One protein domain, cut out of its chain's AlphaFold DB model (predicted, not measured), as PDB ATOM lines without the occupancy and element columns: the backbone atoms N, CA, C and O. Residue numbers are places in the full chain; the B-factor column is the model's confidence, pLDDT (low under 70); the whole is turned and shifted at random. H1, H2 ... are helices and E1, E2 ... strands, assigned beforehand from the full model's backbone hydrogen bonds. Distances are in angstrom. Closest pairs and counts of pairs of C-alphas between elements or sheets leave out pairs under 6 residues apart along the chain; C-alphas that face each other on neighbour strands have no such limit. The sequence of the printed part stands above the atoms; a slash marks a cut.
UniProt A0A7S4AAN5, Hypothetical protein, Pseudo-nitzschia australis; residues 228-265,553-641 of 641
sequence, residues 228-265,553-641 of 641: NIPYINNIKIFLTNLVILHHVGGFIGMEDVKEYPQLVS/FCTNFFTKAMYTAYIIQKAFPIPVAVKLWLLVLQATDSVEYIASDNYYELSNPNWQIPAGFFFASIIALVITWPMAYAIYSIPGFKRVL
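What this domain is: This is residues 228 to 265 and 553 to 641 of the 641 residues of the protein "Hypothetical protein" of Pseudo-nitzschia australis (UniProt A0A7S4AAN5). Four crossed helices make an elongated body with a small strand hairpin, E1 and E2, at one end. H1 and H4 spread like a V from near that end, H3 touching both there and H2 farther out. The 127 residues, mostly helix, run H1 H2 H3 E1 E2 H4; they are only just compact, close to loose, with radius of gyration 16.6 A and spans of 52 by 28 by 25 A.

How they stand to each other: E1, residues 591 to 594, is antiparallel to E2, residues 599 to 602; N 592 and O 601, 3.0 A apart, are within hydrogen-bond range. H4, residues 605 to 633, touches H3, residues 573 to 587, with residues 612 to 624 alone; the closest C-alphas, Ala 616 and Ala 577, are 4.7 A apart. H4 touches H1, residues 230 to 253, at a steep tilt of 47 degrees, opposite ways, with residues 609 to 621 alone; closest are C-alphas 609 and 253, 5.6 A. H4 touches H2, residues 555 to 568, with residues 624 to 632 alone; closest are C-alphas 629 and 561, 4.6 A. Every O i to N i+4 pair is within range in H1 and H3, 8 of 10 in H2, 23 of 25 in H4.

Where its parts are: H1 runs 33.9 A from C-alpha 230 at (-9.289, 26.299, -44.903); H4 runs 40.4 A to C-alpha 633 at (-27.779, 14.001, -44.195).

The domain as a whole: Residues 266 to 552 are not printed; C-alphas 265 and 553 are 41.6 A apart. The links printed whole are tight. pLDDT is under 70 at residues 228, 253 to 265 and 596 to 598.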
ATOM      1  N   ASN A 228     -13.232  31.648 -43.336       61.84
ATOM      2  CA  ASN A 228     -13.011  30.218 -43.295       61.84
ATOM      3  C   ASN A 228     -11.505  30.042 -43.361       61.84
ATOM      4  O   ASN A 228     -10.906  30.501 -44.327       61.84
ATOM      5  N   ILE A 229     -10.915  29.426 -42.342       79.25
ATOM      6  CA  ILE A 229      -9.488  29.125 -42.291       79.25
ATOM      7  C   ILE A 229      -9.314  27.720 -42.893       79.25
ATOM      8  O   ILE A 229      -9.444  26.730 -42.164       79.25
ATOM      9  N   PRO A 230      -9.088  27.574 -44.218       88.50
ATOM     10  CA  PRO A 230      -9.289  26.299 -44.903       88.50
ATOM     11  C   PRO A 230      -8.312  25.220 -44.434       88.50
ATOM     12  O   PRO A 230      -8.694  24.054 -44.343       88.50
ATOM     13  N   TYR A 231      -7.083  25.608 -44.062       93.12
ATOM     14  CA  TYR A 231      -6.097  24.660 -43.545       93.12
ATOM     15  C   TYR A 231      -6.565  23.965 -42.260       93.12
ATOM     16  O   TYR A 231      -6.252  22.794 -42.080       93.12
ATOM     17  N   ILE A 232      -7.346  24.627 -41.393       94.00
ATOM     18  CA  ILE A 232      -7.827  24.007 -40.149       94.00
ATOM     19  C   ILE A 232      -8.814  22.882 -40.461       94.00
ATOM     20  O   ILE A 232      -8.750  21.824 -39.841       94.00
ATOM     21  N   ASN A 233      -9.705  23.071 -41.441       93.62
ATOM     22  CA  ASN A 233     -10.605  21.995 -41.866       93.62
ATOM     23  C   ASN A 233      -9.806  20.825 -42.452       93.62
ATOM     24  O   ASN A 233     -10.068  19.679 -42.107       93.62
ATOM     25  N   ASN A 234      -8.786  21.112 -43.265       95.06
ATOM     26  CA  ASN A 234      -7.925  20.077 -43.835       95.06
ATOM     27  C   ASN A 234      -7.147  19.309 -42.750       95.06
ATOM     28  O   ASN A 234      -7.084  18.086 -42.824       95.06
ATOM     29  N   ILE A 235      -6.632  19.991 -41.715       96.00
ATOM     30  CA  ILE A 235      -6.005  19.332 -40.558       96.00
ATOM     31  C   ILE A 235      -7.015  18.426 -39.862       96.00
ATOM     32  O   ILE A 235      -6.719  17.269 -39.607       96.00
ATOM     33  N   LYS A 236      -8.223  18.913 -39.573       95.31
ATOM     34  CA  LYS A 236      -9.236  18.108 -38.881       95.31
ATOM     35  C   LYS A 236      -9.648  16.869 -39.677       95.31
ATOM     36  O   LYS A 236      -9.829  15.809 -39.085       95.31
ATOM     37  N   ILE A 237      -9.762  16.978 -41.001       95.81
ATOM     38  CA  ILE A 237     -10.018  15.833 -41.890       95.81
ATOM     39  C   ILE A 237      -8.843  14.853 -41.836       95.81
ATOM     40  O   ILE A 237      -9.054  13.655 -41.667       95.81
ATOM     41  N   PHE A 238      -7.608  15.349 -41.937       96.19
ATOM     42  CA  PHE A 238      -6.400  14.533 -41.818       96.19
ATOM     43  C   PHE A 238      -6.347  13.784 -40.481       96.19
ATOM     44  O   PHE A 238      -6.217  12.564 -40.473       96.19
ATOM     45  N   LEU A 239      -6.553  14.486 -39.367       96.25
ATOM     46  CA  LEU A 239      -6.585  13.890 -38.035       96.25
ATOM     47  C   LEU A 239      -7.720  12.869 -37.884       96.25
ATOM     48  O   LEU A 239      -7.522  11.842 -37.253       96.25
ATOM     49  N   THR A 240      -8.891  13.108 -38.485       96.44
ATOM     50  CA  THR A 240     -10.004  12.138 -38.462       96.44
ATOM     51  C   THR A 240      -9.619  10.842 -39.178       96.44
ATOM     52  O   THR A 240      -9.902   9.764 -38.672       96.44
ATOM     53  N   ASN A 241      -8.917  10.923 -40.315       96.44
ATOM     54  CA  ASN A 241      -8.386   9.726 -40.974       96.44
ATOM     55  C   ASN A 241      -7.346   9.019 -40.097       96.44
ATOM     56  O   ASN A 241      -7.400   7.802 -39.968       96.44
ATOM     57  N   LEU A 242      -6.440   9.766 -39.459       95.25
ATOM     58  CA  LEU A 242      -5.453   9.179 -38.548       95.25
ATOM     59  C   LEU A 242      -6.097   8.441 -37.374       95.25
ATOM     60  O   LEU A 242      -5.589   7.400 -36.983       95.25
ATOM     61  N   VAL A 243      -7.220   8.930 -36.843       93.75
ATOM     62  CA  VAL A 243      -7.982   8.233 -35.795       93.75
ATOM     63  C   VAL A 243      -8.484   6.880 -36.310       93.75
ATOM     64  O   VAL A 243      -8.280   5.869 -35.645       93.75
ATOM     65  N   ILE A 244      -9.072   6.840 -37.513       94.75
ATOM     66  CA  ILE A 244      -9.559   5.594 -38.134       94.75
ATOM     67  C   ILE A 244      -8.410   4.600 -38.286       94.75
ATOM     68  O   ILE A 244      -8.517   3.459 -37.844       94.75
ATOM     69  N   LEU A 245      -7.292   5.051 -38.857       93.75
ATOM     70  CA  LEU A 245      -6.098   4.230 -39.049       93.75
ATOM     71  C   LEU A 245      -5.535   3.740 -37.711       93.75
ATOM     72  O   LEU A 245      -5.169   2.579 -37.593       93.75
ATOM     73  N   HIS A 246      -5.507   4.594 -36.691       91.38
ATOM     74  CA  HIS A 246      -5.025   4.236 -35.362       91.38
ATOM     75  C   HIS A 246      -5.851   3.105 -34.741       91.38
ATOM     76  O   HIS A 246      -5.281   2.148 -34.229       91.38
ATOM     77  N   HIS A 247      -7.180   3.145 -34.847       88.94
ATOM     78  CA  HIS A 247      -8.014   2.054 -34.336       88.94
ATOM     79  C   HIS A 247      -7.943   0.781 -35.189       88.94
ATOM     80  O   HIS A 247      -8.038  -0.308 -34.634       88.94
ATOM     81  N   VAL A 248      -7.734   0.889 -36.506       89.75
ATOM     82  CA  VAL A 248      -7.445  -0.287 -37.348       89.75
ATOM     83  C   VAL A 248      -6.117  -0.931 -36.942       89.75
ATOM     84  O   VAL A 248      -6.050  -2.149 -36.801       89.75
ATOM     85  N   GLY A 249      -5.068  -0.130 -36.730       84.69
ATOM     86  CA  GLY A 249      -3.758  -0.627 -36.306       84.69
ATOM     87  C   GLY A 249      -3.772  -1.222 -34.901       84.69
ATOM     88  O   GLY A 249      -3.148  -2.255 -34.693       84.69
ATOM     89  N   GLY A 250      -4.550  -0.645 -33.981       78.88
ATOM     90  CA  GLY A 250      -4.786  -1.237 -32.664       78.88
ATOM     91  C   GLY A 250      -5.479  -2.602 -32.731       78.88
ATOM     92  O   GLY A 250      -5.191  -3.453 -31.909       78.88
ATOM     93  N   PHE A 251      -6.345  -2.836 -33.723       78.00
ATOM     94  CA  PHE A 251      -6.986  -4.140 -33.913       78.00
ATOM     95  C   PHE A 251      -6.022  -5.160 -34.539       78.00
ATOM     96  O   PHE A 251      -5.930  -6.293 -34.085       78.00
ATOM     97  N   ILE A 252      -5.334  -4.787 -35.623       78.44
ATOM     98  CA  ILE A 252      -4.584  -5.751 -36.447       78.44
ATOM     99  C   ILE A 252      -3.163  -6.007 -35.941       78.44
ATOM    100  O   ILE A 252      -2.624  -7.076 -36.204       78.44
ATOM    101  N   GLY A 253      -2.534  -5.025 -35.295       65.62
ATOM    102  CA  GLY A 253      -1.091  -5.040 -35.059       65.62
ATOM    103  C   GLY A 253      -0.657  -4.854 -33.615       65.62
ATOM    104  O   GLY A 253       0.544  -4.713 -33.408       65.62
ATOM    105  N   MET A 254      -1.576  -4.800 -32.644       64.38
ATOM    106  CA  MET A 254      -1.226  -4.675 -31.227       64.38
ATOM    107  C   MET A 254      -1.897  -5.762 -30.395       64.38
ATOM    108  O   MET A 254      -3.115  -5.908 -30.435       64.38
ATOM    109  N   GLU A 255      -1.072  -6.499 -29.651       48.31
ATOM    110  CA  GLU A 255      -1.460  -7.626 -28.801       48.31
ATOM    111  C   GLU A 255      -2.414  -7.181 -27.674       48.31
ATOM    112  O   GLU A 255      -3.441  -7.807 -27.444       48.31
ATOM    113  N   ASP A 256      -2.204  -6.005 -27.079       45.28
ATOM    114  CA  ASP A 256      -2.847  -5.633 -25.803       45.28
ATOM    115  C   ASP A 256      -4.274  -5.047 -25.898       45.28
ATOM    116  O   ASP A 256      -4.808  -4.517 -24.920       45.28
ATOM    117  N   VAL A 257      -4.946  -5.093 -27.056       47.69
ATOM    118  CA  VAL A 257      -6.328  -4.579 -27.179       47.69
ATOM    119  C   VAL A 257      -7.341  -5.708 -26.963       47.69
ATOM    120  O   VAL A 257      -7.976  -6.181 -27.904       47.69
ATOM    121  N   LYS A 258      -7.560  -6.082 -25.693       47.88
ATOM    122  CA  LYS A 258      -8.545  -7.090 -25.216       47.88
ATOM    123  C   LYS A 258     -10.004  -6.873 -25.646       47.88
ATOM    124  O   LYS A 258     -10.873  -7.685 -25.341       47.88
ATOM    125  N   GLU A 259     -10.317  -5.777 -26.338       47.81
ATOM    126  CA  GLU A 259     -11.645  -5.608 -26.924       47.81
ATOM    127  C   GLU A 259     -11.926  -6.656 -28.022       47.81
ATOM    128  O   GLU A 259     -13.108  -6.935 -28.240       47.81
ATOM    129  N   TYR A 260     -10.894  -7.241 -28.667       54.44
ATOM    130  CA  TYR A 260     -11.035  -8.126 -29.834       54.44
ATOM    131  C   TYR A 260     -10.213  -9.426 -29.777       54.44
ATOM    132  O   TYR A 260      -9.204  -9.440 -29.079       54.44
ATOM    133  N   PRO A 261     -10.588 -10.511 -30.508       53.50
ATOM    134  CA  PRO A 261      -9.766 -11.707 -30.584       53.50
ATOM    135  C   PRO A 261      -8.478 -11.309 -31.278       53.50
ATOM    136  O   PRO A 261      -8.492 -10.845 -32.426       53.50
ATOM    137  N   GLN A 262      -7.390 -11.425 -30.538       60.25
ATOM    138  CA  GLN A 262      -6.104 -10.874 -30.919       60.25
ATOM    139  C   GLN A 262      -5.594 -11.592 -32.172       60.25
ATOM    140  O   GLN A 262      -5.666 -12.813 -32.265       60.25
ATOM    141  N   LEU A 263      -5.079 -10.849 -33.153       60.19
ATOM    142  CA  LEU A 263      -4.204 -11.431 -34.171       60.19
ATOM    143  C   LEU A 263      -2.808 -11.500 -33.547       60.19
ATOM    144  O   LEU A 263      -2.013 -10.577 -33.716       60.19
ATOM    145  N   VAL A 264      -2.556 -12.530 -32.738       53.25
ATOM    146  CA  VAL A 264      -1.316 -12.634 -31.957       53.25
ATOM    147  C   VAL A 264      -0.154 -12.940 -32.896       53.25
ATOM    148  O   VAL A 264      -0.240 -13.805 -33.775       53.25
ATOM    149  N   SER A 265       0.941 -12.208 -32.700       51.22
ATOM    150  CA  SER A 265       2.248 -12.510 -33.268       51.22
ATOM    151  C   SER A 265       3.182 -12.862 -32.118       51.22
ATOM    152  O   SER A 265       3.247 -12.087 -31.173       51.22
ATOM    153  N   PHE A 553     -12.048  20.084 -54.038       90.88
ATOM    154  CA  PHE A 553     -13.365  19.644 -54.527       90.88
ATOM    155  C   PHE A 553     -14.123  18.762 -53.514       90.88
ATOM    156  O   PHE A 553     -15.338  18.872 -53.377       90.88
ATOM    157  N   CYS A 554     -13.403  17.933 -52.755       88.88
ATOM    158  CA  CYS A 554     -13.962  17.028 -51.754       88.88
ATOM    159  C   CYS A 554     -13.994  17.611 -50.329       88.88
ATOM    160  O   CYS A 554     -14.611  17.019 -49.445       88.88
ATOM    161  N   THR A 555     -13.388  18.782 -50.073       89.94
ATOM    162  CA  THR A 555     -13.290  19.350 -48.714       89.94
ATOM    163  C   THR A 555     -14.665  19.545 -48.079       89.94
ATOM    164  O   THR A 555     -14.824  19.295 -46.889       89.94
ATOM    165  N   ASN A 556     -15.677  19.953 -48.851       90.31
ATOM    166  CA  ASN A 556     -17.033  20.159 -48.334       90.31
ATOM    167  C   ASN A 556     -17.692  18.847 -47.875       90.31
ATOM    168  O   ASN A 556     -18.334  18.815 -46.828       90.31
ATOM    169  N   PHE A 557     -17.503  17.765 -48.638       94.38
ATOM    170  CA  PHE A 557     -17.996  16.432 -48.285       94.38
ATOM    171  C   PHE A 557     -17.395  15.973 -46.952       94.38
ATOM    172  O   PHE A 557     -18.127  15.712 -45.998       94.38
ATOM    173  N   PHE A 558     -16.064  16.003 -46.850       95.06
ATOM    174  CA  PHE A 558     -15.356  15.588 -45.641       95.06
ATOM    175  C   PHE A 558     -15.657  16.496 -44.439       95.06
ATOM    176  O   PHE A 558     -15.903  15.999 -43.348       95.06
ATOM    177  N   THR A 559     -15.720  17.819 -44.619       92.38
ATOM    178  CA  THR A 559     -15.986  18.765 -43.512       92.38
ATOM    179  C   THR A 559     -17.380  18.577 -42.908       92.38
ATOM    180  O   THR A 559     -17.561  18.784 -41.713       92.38
ATOM    181  N   LYS A 560     -18.372  18.182 -43.714       91.88
ATOM    182  CA  LYS A 560     -19.725  17.874 -43.227       91.88
ATOM    183  C   LYS A 560     -19.796  16.524 -42.514       91.88
ATOM    184  O   LYS A 560     -20.504  16.400 -41.528       91.88
ATOM    185  N   ALA A 561     -19.059  15.530 -43.006       94.69
ATOM    186  CA  ALA A 561     -19.112  14.165 -42.487       94.69
ATOM    187  C   ALA A 561     -18.140  13.894 -41.325       94.69
ATOM    188  O   ALA A 561     -18.351  12.942 -40.584       94.69
ATOM    189  N   MET A 562     -17.080  14.692 -41.152       94.06
ATOM    190  CA  MET A 562     -15.939  14.346 -40.284       94.06
ATOM    191  C   MET A 562     -16.306  14.086 -38.825       94.06
ATOM    192  O   MET A 562     -15.727  13.203 -38.201       94.06
ATOM    193  N   TYR A 563     -17.268  14.830 -38.281       92.38
ATOM    194  CA  TYR A 563     -17.669  14.656 -36.891       92.38
ATOM    195  C   TYR A 563     -18.380  13.314 -36.691       92.38
ATOM    196  O   TYR A 563     -18.024  12.546 -35.802       92.38
ATOM    197  N   THR A 564     -19.303  12.982 -37.592       94.25
ATOM    198  CA  THR A 564     -19.973  11.680 -37.638       94.25
ATOM    199  C   THR A 564     -18.993  10.538 -37.911       94.25
ATOM    200  O   THR A 564     -19.078   9.500 -37.264       94.25
ATOM    201  N   ALA A 565     -18.047  10.729 -38.837       96.06
ATOM    202  CA  ALA A 565     -17.029   9.737 -39.194       96.06
ATOM    203  C   ALA A 565     -16.190   9.336 -37.979       96.06
ATOM    204  O   ALA A 565     -15.977   8.148 -37.751       96.06
ATOM    205  N   TYR A 566     -15.795  10.321 -37.169       93.38
ATOM    206  CA  TYR A 566     -15.081  10.085 -35.920       93.38
ATOM    207  C   TYR A 566     -15.890   9.214 -34.945       93.38
ATOM    208  O   TYR A 566     -15.323   8.348 -34.292       93.38
ATOM    209  N   ILE A 567     -17.204   9.427 -34.830       91.56
ATOM    210  CA  ILE A 567     -18.047   8.716 -33.857       91.56
ATOM    211  C   ILE A 567     -18.295   7.261 -34.282       91.56
ATOM    212  O   ILE A 567     -18.184   6.350 -33.469       91.56
ATOM    213  N   ILE A 568     -18.633   7.026 -35.553       92.75
ATOM    214  CA  ILE A 568     -19.187   5.732 -35.995       92.75
ATOM    215  C   ILE A 568     -18.135   4.693 -36.390       92.75
ATOM    216  O   ILE A 568     -18.477   3.524 -36.543       92.75
ATOM    217  N   GLN A 569     -16.879   5.094 -36.603       93.25
ATOM    218  CA  GLN A 569     -15.818   4.229 -37.148       93.25
ATOM    219  C   GLN A 569     -15.621   2.906 -36.385       93.25
ATOM    220  O   GLN A 569     -15.444   1.873 -37.028       93.25
ATOM    221  N   LYS A 570     -15.695   2.904 -35.044       89.31
ATOM    222  CA  LYS A 570     -15.575   1.678 -34.237       89.31
ATOM    223  C   LYS A 570     -16.868   0.866 -34.203       89.31
ATOM    224  O   LYS A 570     -16.803  -0.345 -34.075       89.31
ATOM    225  N   ALA A 571     -18.025   1.504 -34.376       88.44
ATOM    226  CA  ALA A 571     -19.319   0.840 -34.248       88.44
ATOM    227  C   ALA A 571     -19.588  -0.184 -35.358       88.44
ATOM    228  O   ALA A 571     -20.252  -1.182 -35.112       88.44
ATOM    229  N   PHE A 572     -19.106   0.065 -36.580       89.38
ATOM    230  CA  PHE A 572     -19.366  -0.823 -37.719       89.38
ATOM    231  C   PHE A 572     -18.246  -0.863 -38.773       89.38
ATOM    232  O   PHE A 572     -17.806  -1.964 -39.104       89.38
ATOM    233  N   PRO A 573     -17.727   0.269 -39.298       94.50
ATOM    234  CA  PRO A 573     -16.778   0.242 -40.413       94.50
ATOM    235  C   PRO A 573     -15.496  -0.536 -40.127       94.50
ATOM    236  O   PRO A 573     -15.068  -1.320 -40.972       94.50
ATOM    237  N   ILE A 574     -14.894  -0.333 -38.952       92.00
ATOM    238  CA  ILE A 574     -13.662  -1.023 -38.558       92.00
ATOM    239  C   ILE A 574     -13.921  -2.520 -38.302       92.00
ATOM    240  O   ILE A 574     -13.247  -3.317 -38.953       92.00
ATOM    241  N   PRO A 575     -14.906  -2.936 -37.472       89.38
ATOM    242  CA  PRO A 575     -15.236  -4.353 -37.297       89.38
ATOM    243  C   PRO A 575     -15.450  -5.104 -38.615       89.38
ATOM    244  O   PRO A 575     -14.906  -6.187 -38.806       89.38
ATOM    245  N   VAL A 576     -16.186  -4.511 -39.561       92.44
ATOM    246  CA  VAL A 576     -16.402  -5.111 -40.885       92.44
ATOM    247  C   VAL A 576     -15.104  -5.203 -41.679       92.44
ATOM    248  O   VAL A 576     -14.819  -6.249 -42.256       92.44
ATOM    249  N   ALA A 577     -14.308  -4.132 -41.717       93.50
ATOM    250  CA  ALA A 577     -13.048  -4.114 -42.453       93.50
ATOM    251  C   ALA A 577     -12.073  -5.187 -41.950       93.50
ATOM    252  O   ALA A 577     -11.458  -5.888 -42.755       93.50
ATOM    253  N   VAL A 578     -11.977  -5.355 -40.630       89.56
ATOM    254  CA  VAL A 578     -11.122  -6.384 -40.036       89.56
ATOM    255  C   VAL A 578     -11.708  -7.778 -40.232       89.56
ATOM    256  O   VAL A 578     -10.979  -8.693 -40.602       89.56
ATOM    257  N   LYS A 579     -13.027  -7.959 -40.094       90.00
ATOM    258  CA  LYS A 579     -13.658  -9.253 -40.381       90.00
ATOM    259  C   LYS A 579     -13.424  -9.691 -41.828       90.00
ATOM    260  O   LYS A 579     -13.163 -10.865 -42.066       90.00
ATOM    261  N   LEU A 580     -13.474  -8.765 -42.786       93.69
ATOM    262  CA  LEU A 580     -13.145  -9.055 -44.183       93.69
ATOM    263  C   LEU A 580     -11.691  -9.503 -44.345       93.69
ATOM    264  O   LEU A 580     -11.440 -10.445 -45.092       93.69
ATOM    265  N   TRP A 581     -10.750  -8.885 -43.628       92.06
ATOM    266  CA  TRP A 581      -9.360  -9.343 -43.611       92.06
ATOM    267  C   TRP A 581      -9.224 -10.754 -43.025       92.06
ATOM    268  O   TRP A 581      -8.595 -11.612 -43.641       92.06
ATOM    269  N   LEU A 582      -9.881 -11.035 -41.897       88.50
ATOM    270  CA  LEU A 582      -9.892 -12.379 -41.308       88.50
ATOM    271  C   LEU A 582     -10.476 -13.423 -42.262       88.50
ATOM    272  O   LEU A 582      -9.925 -14.510 -42.373       88.50
ATOM    273  N   LEU A 583     -11.554 -13.101 -42.982       91.69
ATOM    274  CA  LEU A 583     -12.140 -14.009 -43.972       91.69
ATOM    275  C   LEU A 583     -11.168 -14.313 -45.117       91.69
ATOM    276  O   LEU A 583     -11.139 -15.443 -45.596       91.69
ATOM    277  N   VAL A 584     -10.361 -13.333 -45.543       93.06
ATOM    278  CA  VAL A 584      -9.289 -13.563 -46.523       93.06
ATOM    279  C   VAL A 584      -8.259 -14.539 -45.961       93.06
ATOM    280  O   VAL A 584      -7.935 -15.509 -46.637       93.06
ATOM    281  N   LEU A 585      -7.793 -14.329 -44.727       90.25
ATOM    282  CA  LEU A 585      -6.806 -15.206 -44.092       90.25
ATOM    283  C   LEU A 585      -7.334 -16.630 -43.868       90.25
ATOM    284  O   LEU A 585      -6.600 -17.593 -44.067       90.25
ATOM    285  N   GLN A 586      -8.607 -16.768 -43.487       90.00
ATOM    286  CA  GLN A 586      -9.273 -18.063 -43.322       90.00
ATOM    287  C   GLN A 586      -9.425 -18.785 -44.662       90.00
ATOM    288  O   GLN A 586      -9.196 -19.984 -44.743       90.00
ATOM    289  N   ALA A 587      -9.766 -18.062 -45.732       93.06
ATOM    290  CA  ALA A 587      -9.884 -18.640 -47.070       93.06
ATOM    291  C   ALA A 587      -8.536 -19.082 -47.667       93.06
ATOM    292  O   ALA A 587      -8.524 -19.860 -48.620       93.06
ATOM    293  N   THR A 588      -7.414 -18.577 -47.143       92.25
ATOM    294  CA  THR A 588      -6.057 -18.970 -47.546       92.25
ATOM    295  C   THR A 588      -5.382 -19.912 -46.549       92.25
ATOM    296  O   THR A 588      -4.164 -20.074 -46.626       92.25
ATOM    297  N   ASP A 589      -6.127 -20.479 -45.592       88.88
ATOM    298  CA  ASP A 589      -5.605 -21.346 -44.521       88.88
ATOM    299  C   ASP A 589      -4.380 -20.731 -43.811       88.88
ATOM    300  O   ASP A 589      -3.399 -21.398 -43.491       88.88
ATOM    301  N   SER A 590      -4.393 -19.406 -43.641       86.44
ATOM    302  CA  SER A 590      -3.260 -18.621 -43.134       86.44
ATOM    303  C   SER A 590      -3.501 -18.042 -41.737       86.44
ATOM    304  O   SER A 590      -2.742 -17.179 -41.288       86.44
ATOM    305  N   VAL A 591      -4.569 -18.484 -41.075       86.38
ATOM    306  CA  VAL A 591      -4.912 -18.137 -39.696       86.38
ATOM    307  C   VAL A 591      -5.620 -19.315 -39.035       86.38
ATOM    308  O   VAL A 591      -6.476 -19.948 -39.657       86.38
ATOM    309  N   GLU A 592      -5.302 -19.575 -37.774       83.12
ATOM    310  CA  GLU A 592      -5.980 -20.567 -36.942       83.12
ATOM    311  C   GLU A 592      -6.689 -19.865 -35.779       83.12
ATOM    312  O   GLU A 592      -6.189 -18.882 -35.243       83.12
ATOM    313  N   TYR A 593      -7.892 -20.319 -35.417       82.00
ATOM    314  CA  TYR A 593      -8.612 -19.785 -34.260       82.00
ATOM    315  C   TYR A 593      -8.367 -20.670 -33.044       82.00
ATOM    316  O   TYR A 593      -8.717 -21.853 -33.058       82.00
ATOM    317  N   ILE A 594      -7.830 -20.077 -31.983       76.38
ATOM    318  CA  ILE A 594      -7.519 -20.752 -30.730       76.38
ATOM    319  C   ILE A 594      -8.623 -20.435 -29.724       76.38
ATOM    320  O   ILE A 594      -8.728 -19.338 -29.176       76.38
ATOM    321  N   ALA A 595      -9.490 -21.427 -29.509       70.75
ATOM    322  CA  ALA A 595     -10.703 -21.275 -28.711       70.75
ATOM    323  C   ALA A 595     -10.453 -21.163 -27.198       70.75
ATOM    324  O   ALA A 595     -11.324 -20.650 -26.502       70.75
ATOM    325  N   SER A 596      -9.311 -21.646 -26.683       65.88
ATOM    326  CA  SER A 596      -8.980 -21.583 -25.248       65.88
ATOM    327  C   SER A 596      -8.836 -20.152 -24.746       65.88
ATOM    328  O   SER A 596      -9.266 -19.850 -23.638       65.88
ATOM    329  N   ASP A 597      -8.289 -19.289 -25.597       60.44
ATOM    330  CA  ASP A 597      -7.842 -17.945 -25.236       60.44
ATOM    331  C   ASP A 597      -8.478 -16.870 -26.136       60.44
ATOM    332  O   ASP A 597      -8.115 -15.699 -26.069       60.44
ATOM    333  N   ASN A 598      -9.451 -17.270 -26.969       69.56
ATOM    334  CA  ASN A 598     -10.199 -16.410 -27.888       69.56
ATOM    335  C   ASN A 598      -9.281 -15.508 -28.737       69.56
ATOM    336  O   ASN A 598      -9.468 -14.294 -28.786       69.56
ATOM    337  N   TYR A 599      -8.287 -16.091 -29.413       73.69
ATOM    338  CA  TYR A 599      -7.409 -15.359 -30.330       73.69
ATOM    339  C   TYR A 599      -7.193 -16.094 -31.657       73.69
ATOM    340  O   TYR A 599      -7.537 -17.265 -31.828       73.69
ATOM    341  N   TYR A 600      -6.664 -15.364 -32.633       77.38
ATOM    342  CA  TYR A 600      -6.297 -15.842 -33.957       77.38
ATOM    343  C   TYR A 600      -4.774 -15.899 -34.089       77.38
ATOM    344  O   TYR A 600      -4.101 -14.871 -34.001       77.38
ATOM    345  N   GLU A 601      -4.229 -17.083 -34.349       80.62
ATOM    346  CA  GLU A 601      -2.803 -17.270 -34.609       80.62
ATOM    347  C   GLU A 601      -2.507 -17.109 -36.102       80.62
ATOM    348  O   GLU A 601      -3.107 -17.765 -36.960       80.62
ATOM    349  N   LEU A 602      -1.590 -16.198 -36.418       82.88
ATOM    350  CA  LEU A 602      -1.185 -15.865 -37.779       82.88
ATOM    351  C   LEU A 602      -0.046 -16.770 -38.266       82.88
ATOM    352  O   LEU A 602       0.986 -16.882 -37.611       82.88
ATOM    353  N   SER A 603      -0.171 -17.341 -39.470       85.44
ATOM    354  CA  SER A 603       0.876 -18.215 -40.029       85.44
ATOM    355  C   SER A 603       2.169 -17.482 -40.414       85.44
ATOM    356  O   SER A 603       3.246 -18.079 -40.442       85.44
ATOM    357  N   ASN A 604       2.089 -16.192 -40.752       84.94
ATOM    358  CA  ASN A 604       3.236 -15.337 -41.049       84.94
ATOM    359  C   ASN A 604       2.921 -13.858 -40.728       84.94
ATOM    360  O   ASN A 604       2.620 -13.059 -41.631       84.94
ATOM    361  N   PRO A 605       3.021 -13.463 -39.448       80.12
ATOM    362  CA  PRO A 605       2.592 -12.145 -38.980       80.12
ATOM    363  C   PRO A 605       3.362 -10.983 -39.629       80.12
ATOM    364  O   PRO A 605       2.798  -9.908 -39.840       80.12
ATOM    365  N   ASN A 606       4.617 -11.203 -40.041       82.88
ATOM    366  CA  ASN A 606       5.491 -10.157 -40.581       82.88
ATOM    367  C   ASN A 606       4.975  -9.496 -41.867       82.88
ATOM    368  O   ASN A 606       5.264  -8.323 -42.105       82.88
ATOM    369  N   TRP A 607       4.212 -10.213 -42.698       84.75
ATOM    370  CA  TRP A 607       3.535  -9.605 -43.850       84.75
ATOM    371  C   TRP A 607       2.030  -9.446 -43.618       84.75
ATOM    372  O   TRP A 607       1.447  -8.484 -44.120       84.75
ATOM    373  N   GLN A 608       1.406 -10.346 -42.849       86.94
ATOM    374  CA  GLN A 608      -0.042 -10.350 -42.631       86.94
ATOM    375  C   GLN A 608      -0.515  -9.141 -41.826       86.94
ATOM    376  O   GLN A 608      -1.561  -8.584 -42.151       86.94
ATOM    377  N   ILE A 609       0.257  -8.687 -40.834       85.12
ATOM    378  CA  ILE A 609      -0.089  -7.502 -40.040       85.12
ATOM    379  C   ILE A 609      -0.015  -6.229 -40.901       85.12
ATOM    380  O   ILE A 609      -1.031  -5.539 -41.015       85.12
ATOM    381  N   PRO A 610       1.105  -5.911 -41.592       87.69
ATOM    382  CA  PRO A 610       1.151  -4.742 -42.469       87.69
ATOM    383  C   PRO A 610       0.116  -4.798 -43.600       87.69
ATOM    384  O   PRO A 610      -0.551  -3.798 -43.873       87.69
ATOM    385  N   ALA A 611      -0.052  -5.956 -44.252       90.50
ATOM    386  CA  ALA A 611      -1.031  -6.114 -45.326       90.50
ATOM    387  C   ALA A 611      -2.463  -5.927 -44.815       90.50
ATOM    388  O   ALA A 611      -3.238  -5.190 -45.428       90.50
ATOM    389  N   GLY A 612      -2.785  -6.522 -43.666       89.94
ATOM    390  CA  GLY A 612      -4.064  -6.356 -42.992       89.94
ATOM    391  C   GLY A 612      -4.328  -4.910 -42.610       89.94
ATOM    392  O   GLY A 612      -5.406  -4.397 -42.901       89.94
ATOM    393  N   PHE A 613      -3.335  -4.218 -42.046       90.50
ATOM    394  CA  PHE A 613      -3.441  -2.804 -41.701       90.50
ATOM    395  C   PHE A 613      -3.828  -1.958 -42.917       90.50
ATOM    396  O   PHE A 613      -4.793  -1.192 -42.849       90.50
ATOM    397  N   PHE A 614      -3.130  -2.110 -44.048       92.94
ATOM    398  CA  PHE A 614      -3.455  -1.363 -45.265       92.94
ATOM    399  C   PHE A 614      -4.816  -1.756 -45.838       92.94
ATOM    400  O   PHE A 614      -5.613  -0.875 -46.168       92.94
ATOM    401  N   PHE A 615      -5.099  -3.057 -45.932       95.00
ATOM    402  CA  PHE A 615      -6.360  -3.572 -46.458       95.00
ATOM    403  C   PHE A 615      -7.549  -3.048 -45.646       95.00
ATOM    404  O   PHE A 615      -8.430  -2.375 -46.186       95.00
ATOM    405  N   ALA A 616      -7.543  -3.282 -44.334       93.75
ATOM    406  CA  ALA A 616      -8.620  -2.866 -43.453       93.75
ATOM    407  C   ALA A 616      -8.722  -1.340 -43.360       93.75
ATOM    408  O   ALA A 616      -9.832  -0.820 -43.330       93.75
ATOM    409  N   SER A 617      -7.610  -0.598 -43.405       95.19
ATOM    410  CA  SER A 617      -7.653   0.871 -43.424       95.19
ATOM    411  C   SER A 617      -8.360   1.400 -44.669       95.19
ATOM    412  O   SER A 617      -9.213   2.281 -44.565       95.19
ATOM    413  N   ILE A 618      -8.057   0.854 -45.853       97.19
ATOM    414  CA  ILE A 618      -8.712   1.262 -47.104       97.19
ATOM    415  C   ILE A 618     -10.213   0.975 -47.029       97.19
ATOM    416  O   ILE A 618     -11.021   1.867 -47.296       97.19
ATOM    417  N   ILE A 619     -10.593  -0.238 -46.624       97.69
ATOM    418  CA  ILE A 619     -12.001  -0.633 -46.517       97.69
ATOM    419  C   ILE A 619     -12.732   0.217 -45.470       97.69
ATOM    420  O   ILE A 619     -13.795   0.769 -45.762       97.69
ATOM    421  N   ALA A 620     -12.144   0.404 -44.286       96.69
ATOM    422  CA  ALA A 620     -12.717   1.224 -43.226       96.69
ATOM    423  C   ALA A 620     -12.936   2.666 -43.697       96.69
ATOM    424  O   ALA A 620     -14.006   3.221 -43.461       96.69
ATOM    425  N   LEU A 621     -11.985   3.272 -44.415       97.06
ATOM    426  CA  LEU A 621     -12.133   4.624 -44.961       97.06
ATOM    427  C   LEU A 621     -13.229   4.716 -46.032       97.06
ATOM    428  O   LEU A 621     -14.033   5.653 -46.005       97.06
ATOM    429  N   VAL A 622     -13.282   3.748 -46.953       96.81
ATOM    430  CA  VAL A 622     -14.287   3.690 -48.029       96.81
ATOM    431  C   VAL A 622     -15.700   3.533 -47.470       96.81
ATOM    432  O   VAL A 622     -16.631   4.103 -48.030       96.81
ATOM    433  N   ILE A 623     -15.869   2.821 -46.353       97.12
ATOM    434  CA  ILE A 623     -17.167   2.657 -45.687       97.12
ATOM    435  C   ILE A 623     -17.492   3.872 -44.806       97.12
ATOM    436  O   ILE A 623     -18.593   4.424 -44.887       97.12
ATOM    437  N   THR A 624     -16.544   4.314 -43.973       97.50
ATOM    438  CA  THR A 624     -16.786   5.321 -42.926       97.50
ATOM    439  C   THR A 624     -17.266   6.640 -43.512       97.50
ATOM    440  O   THR A 624     -18.254   7.193 -43.037       97.50
ATOM    441  N   TRP A 625     -16.601   7.161 -44.545       97.56
ATOM    442  CA  TRP A 625     -16.888   8.507 -45.043       97.56
ATOM    443  C   TRP A 625     -18.261   8.647 -45.723       97.56
ATOM    444  O   TRP A 625     -19.006   9.558 -45.347       97.56
ATOM    445  N   PRO A 626     -18.656   7.779 -46.679       96.81
ATOM    446  CA  PRO A 626     -19.998   7.815 -47.253       96.81
ATOM    447  C   PRO A 626     -21.087   7.556 -46.212       96.81
ATOM    448  O   PRO A 626     -22.094   8.262 -46.204       96.81
ATOM    449  N   MET A 627     -20.874   6.606 -45.295       95.88
ATOM    450  CA  MET A 627     -21.837   6.300 -44.236       95.88
ATOM    451  C   MET A 627     -22.019   7.482 -43.277       95.88
ATOM    452  O   MET A 627     -23.145   7.869 -42.967       95.88
ATOM    453  N   ALA A 628     -20.925   8.125 -42.873       96.12
ATOM    454  CA  ALA A 628     -20.945   9.327 -42.051       96.12
ATOM    455  C   ALA A 628     -21.685  10.485 -42.731       96.12
ATOM    456  O   ALA A 628     -22.455  11.198 -42.083       96.12
ATOM    457  N   TYR A 629     -21.491  10.657 -44.040       95.31
ATOM    458  CA  TYR A 629     -22.214  11.656 -44.821       95.31
ATOM    459  C   TYR A 629     -23.709  11.330 -44.936       95.31
ATOM    460  O   TYR A 629     -24.542  12.234 -44.839       95.31
ATOM    461  N   ALA A 630     -24.061  10.054 -45.113       94.69
ATOM    462  CA  ALA A 630     -25.446   9.599 -45.155       94.69
ATOM    463  C   ALA A 630     -26.162   9.880 -43.824       94.69
ATOM    464  O   ALA A 630     -27.212  10.517 -43.831       94.69
ATOM    465  N   ILE A 631     -25.547   9.518 -42.691       92.50
ATOM    466  CA  ILE A 631     -26.082   9.785 -41.344       92.50
ATOM    467  C   ILE A 631     -26.223  11.291 -41.099       92.50
ATOM    468  O   ILE A 631     -27.282  11.757 -40.685       92.50
ATOM    469  N   TYR A 632     -25.191  12.076 -41.422       90.75
ATOM    470  CA  TYR A 632     -25.246  13.539 -41.334       90.75
ATOM    471  C   TYR A 632     -26.402  14.135 -42.160       90.75
ATOM    472  O   TYR A 632     -26.982  15.162 -41.800       90.75
ATOM    473  N   SER A 633     -26.749  13.504 -43.283       90.19
ATOM    474  CA  SER A 633     -27.779  14.001 -44.195       90.19
ATOM    475  C   SER A 633     -29.208  13.768 -43.696       90.19
ATOM    476  O   SER A 633     -30.119  14.426 -44.210       90.19
ATOM    477  N   ILE A 634     -29.407  12.916 -42.681       90.88
ATOM    478  CA  ILE A 634     -30.715  12.635 -42.075       90.88
ATOM    479  C   ILE A 634     -31.293  13.921 -41.444       90.88
ATOM    480  O   ILE A 634     -30.577  14.655 -40.746       90.88
ATOM    481  N   PRO A 635     -32.584  14.242 -41.669       85.94
ATOM    482  CA  PRO A 635     -33.238  15.374 -41.015       85.94
ATOM    483  C   PRO A 635     -33.091  15.326 -39.486       85.94
ATOM    484  O   PRO A 635     -33.223  14.276 -38.870       85.94
ATOM    485  N   GLY A 636     -32.793  16.469 -38.864       79.69
ATOM    486  CA  GLY A 636     -32.538  16.576 -37.419       79.69
ATOM    487  C   GLY A 636     -31.063  16.426 -37.036       79.69
ATOM    488  O   GLY A 636     -30.554  17.250 -36.275       79.69
ATOM    489  N   PHE A 637     -30.334  15.488 -37.649       81.00
ATOM    490  CA  PHE A 637     -28.922  15.245 -37.329       81.00
ATOM    491  C   PHE A 637     -28.014  16.419 -37.705       81.00
ATOM    492  O   PHE A 637     -27.104  16.729 -36.952       81.00
ATOM    493  N   LYS A 638     -28.321  17.175 -38.769       77.88
ATOM    494  CA  LYS A 638     -27.550  18.373 -39.184       77.88
ATOM    495  C   LYS A 638     -27.410  19.463 -38.112       77.88
ATOM    496  O   LYS A 638     -26.566  20.345 -38.249       77.88
ATOM    497  N   ARG A 639     -28.299  19.485 -37.110       72.81
ATOM    498  CA  ARG A 639     -28.243  20.456 -36.003       72.81
ATOM    499  C   ARG A 639     -27.315  19.996 -34.875       72.81
ATOM    500  O   ARG A 639     -26.882  20.836 -34.090       72.81
ATOM    501  N   VAL A 640     -27.025  18.697 -34.809       74.81
ATOM    502  CA  VAL A 640     -26.248  18.052 -33.743       74.81
ATOM    503  C   VAL A 640     -24.868  17.620 -34.247       74.81
ATOM    504  O   VAL A 640     -23.877  17.882 -33.566       74.81
ATOM    505  N   LEU A 641     -24.795  17.009 -35.435       77.69
ATOM    506  CA  LEU A 641     -23.579  16.471 -36.046       77.69
ATOM    507  C   LEU A 641     -22.842  17.487 -36.934       77.69
ATOM    508  O   LEU A 641     -23.509  18.211 -37.709       77.69
TER     509      LEU A 641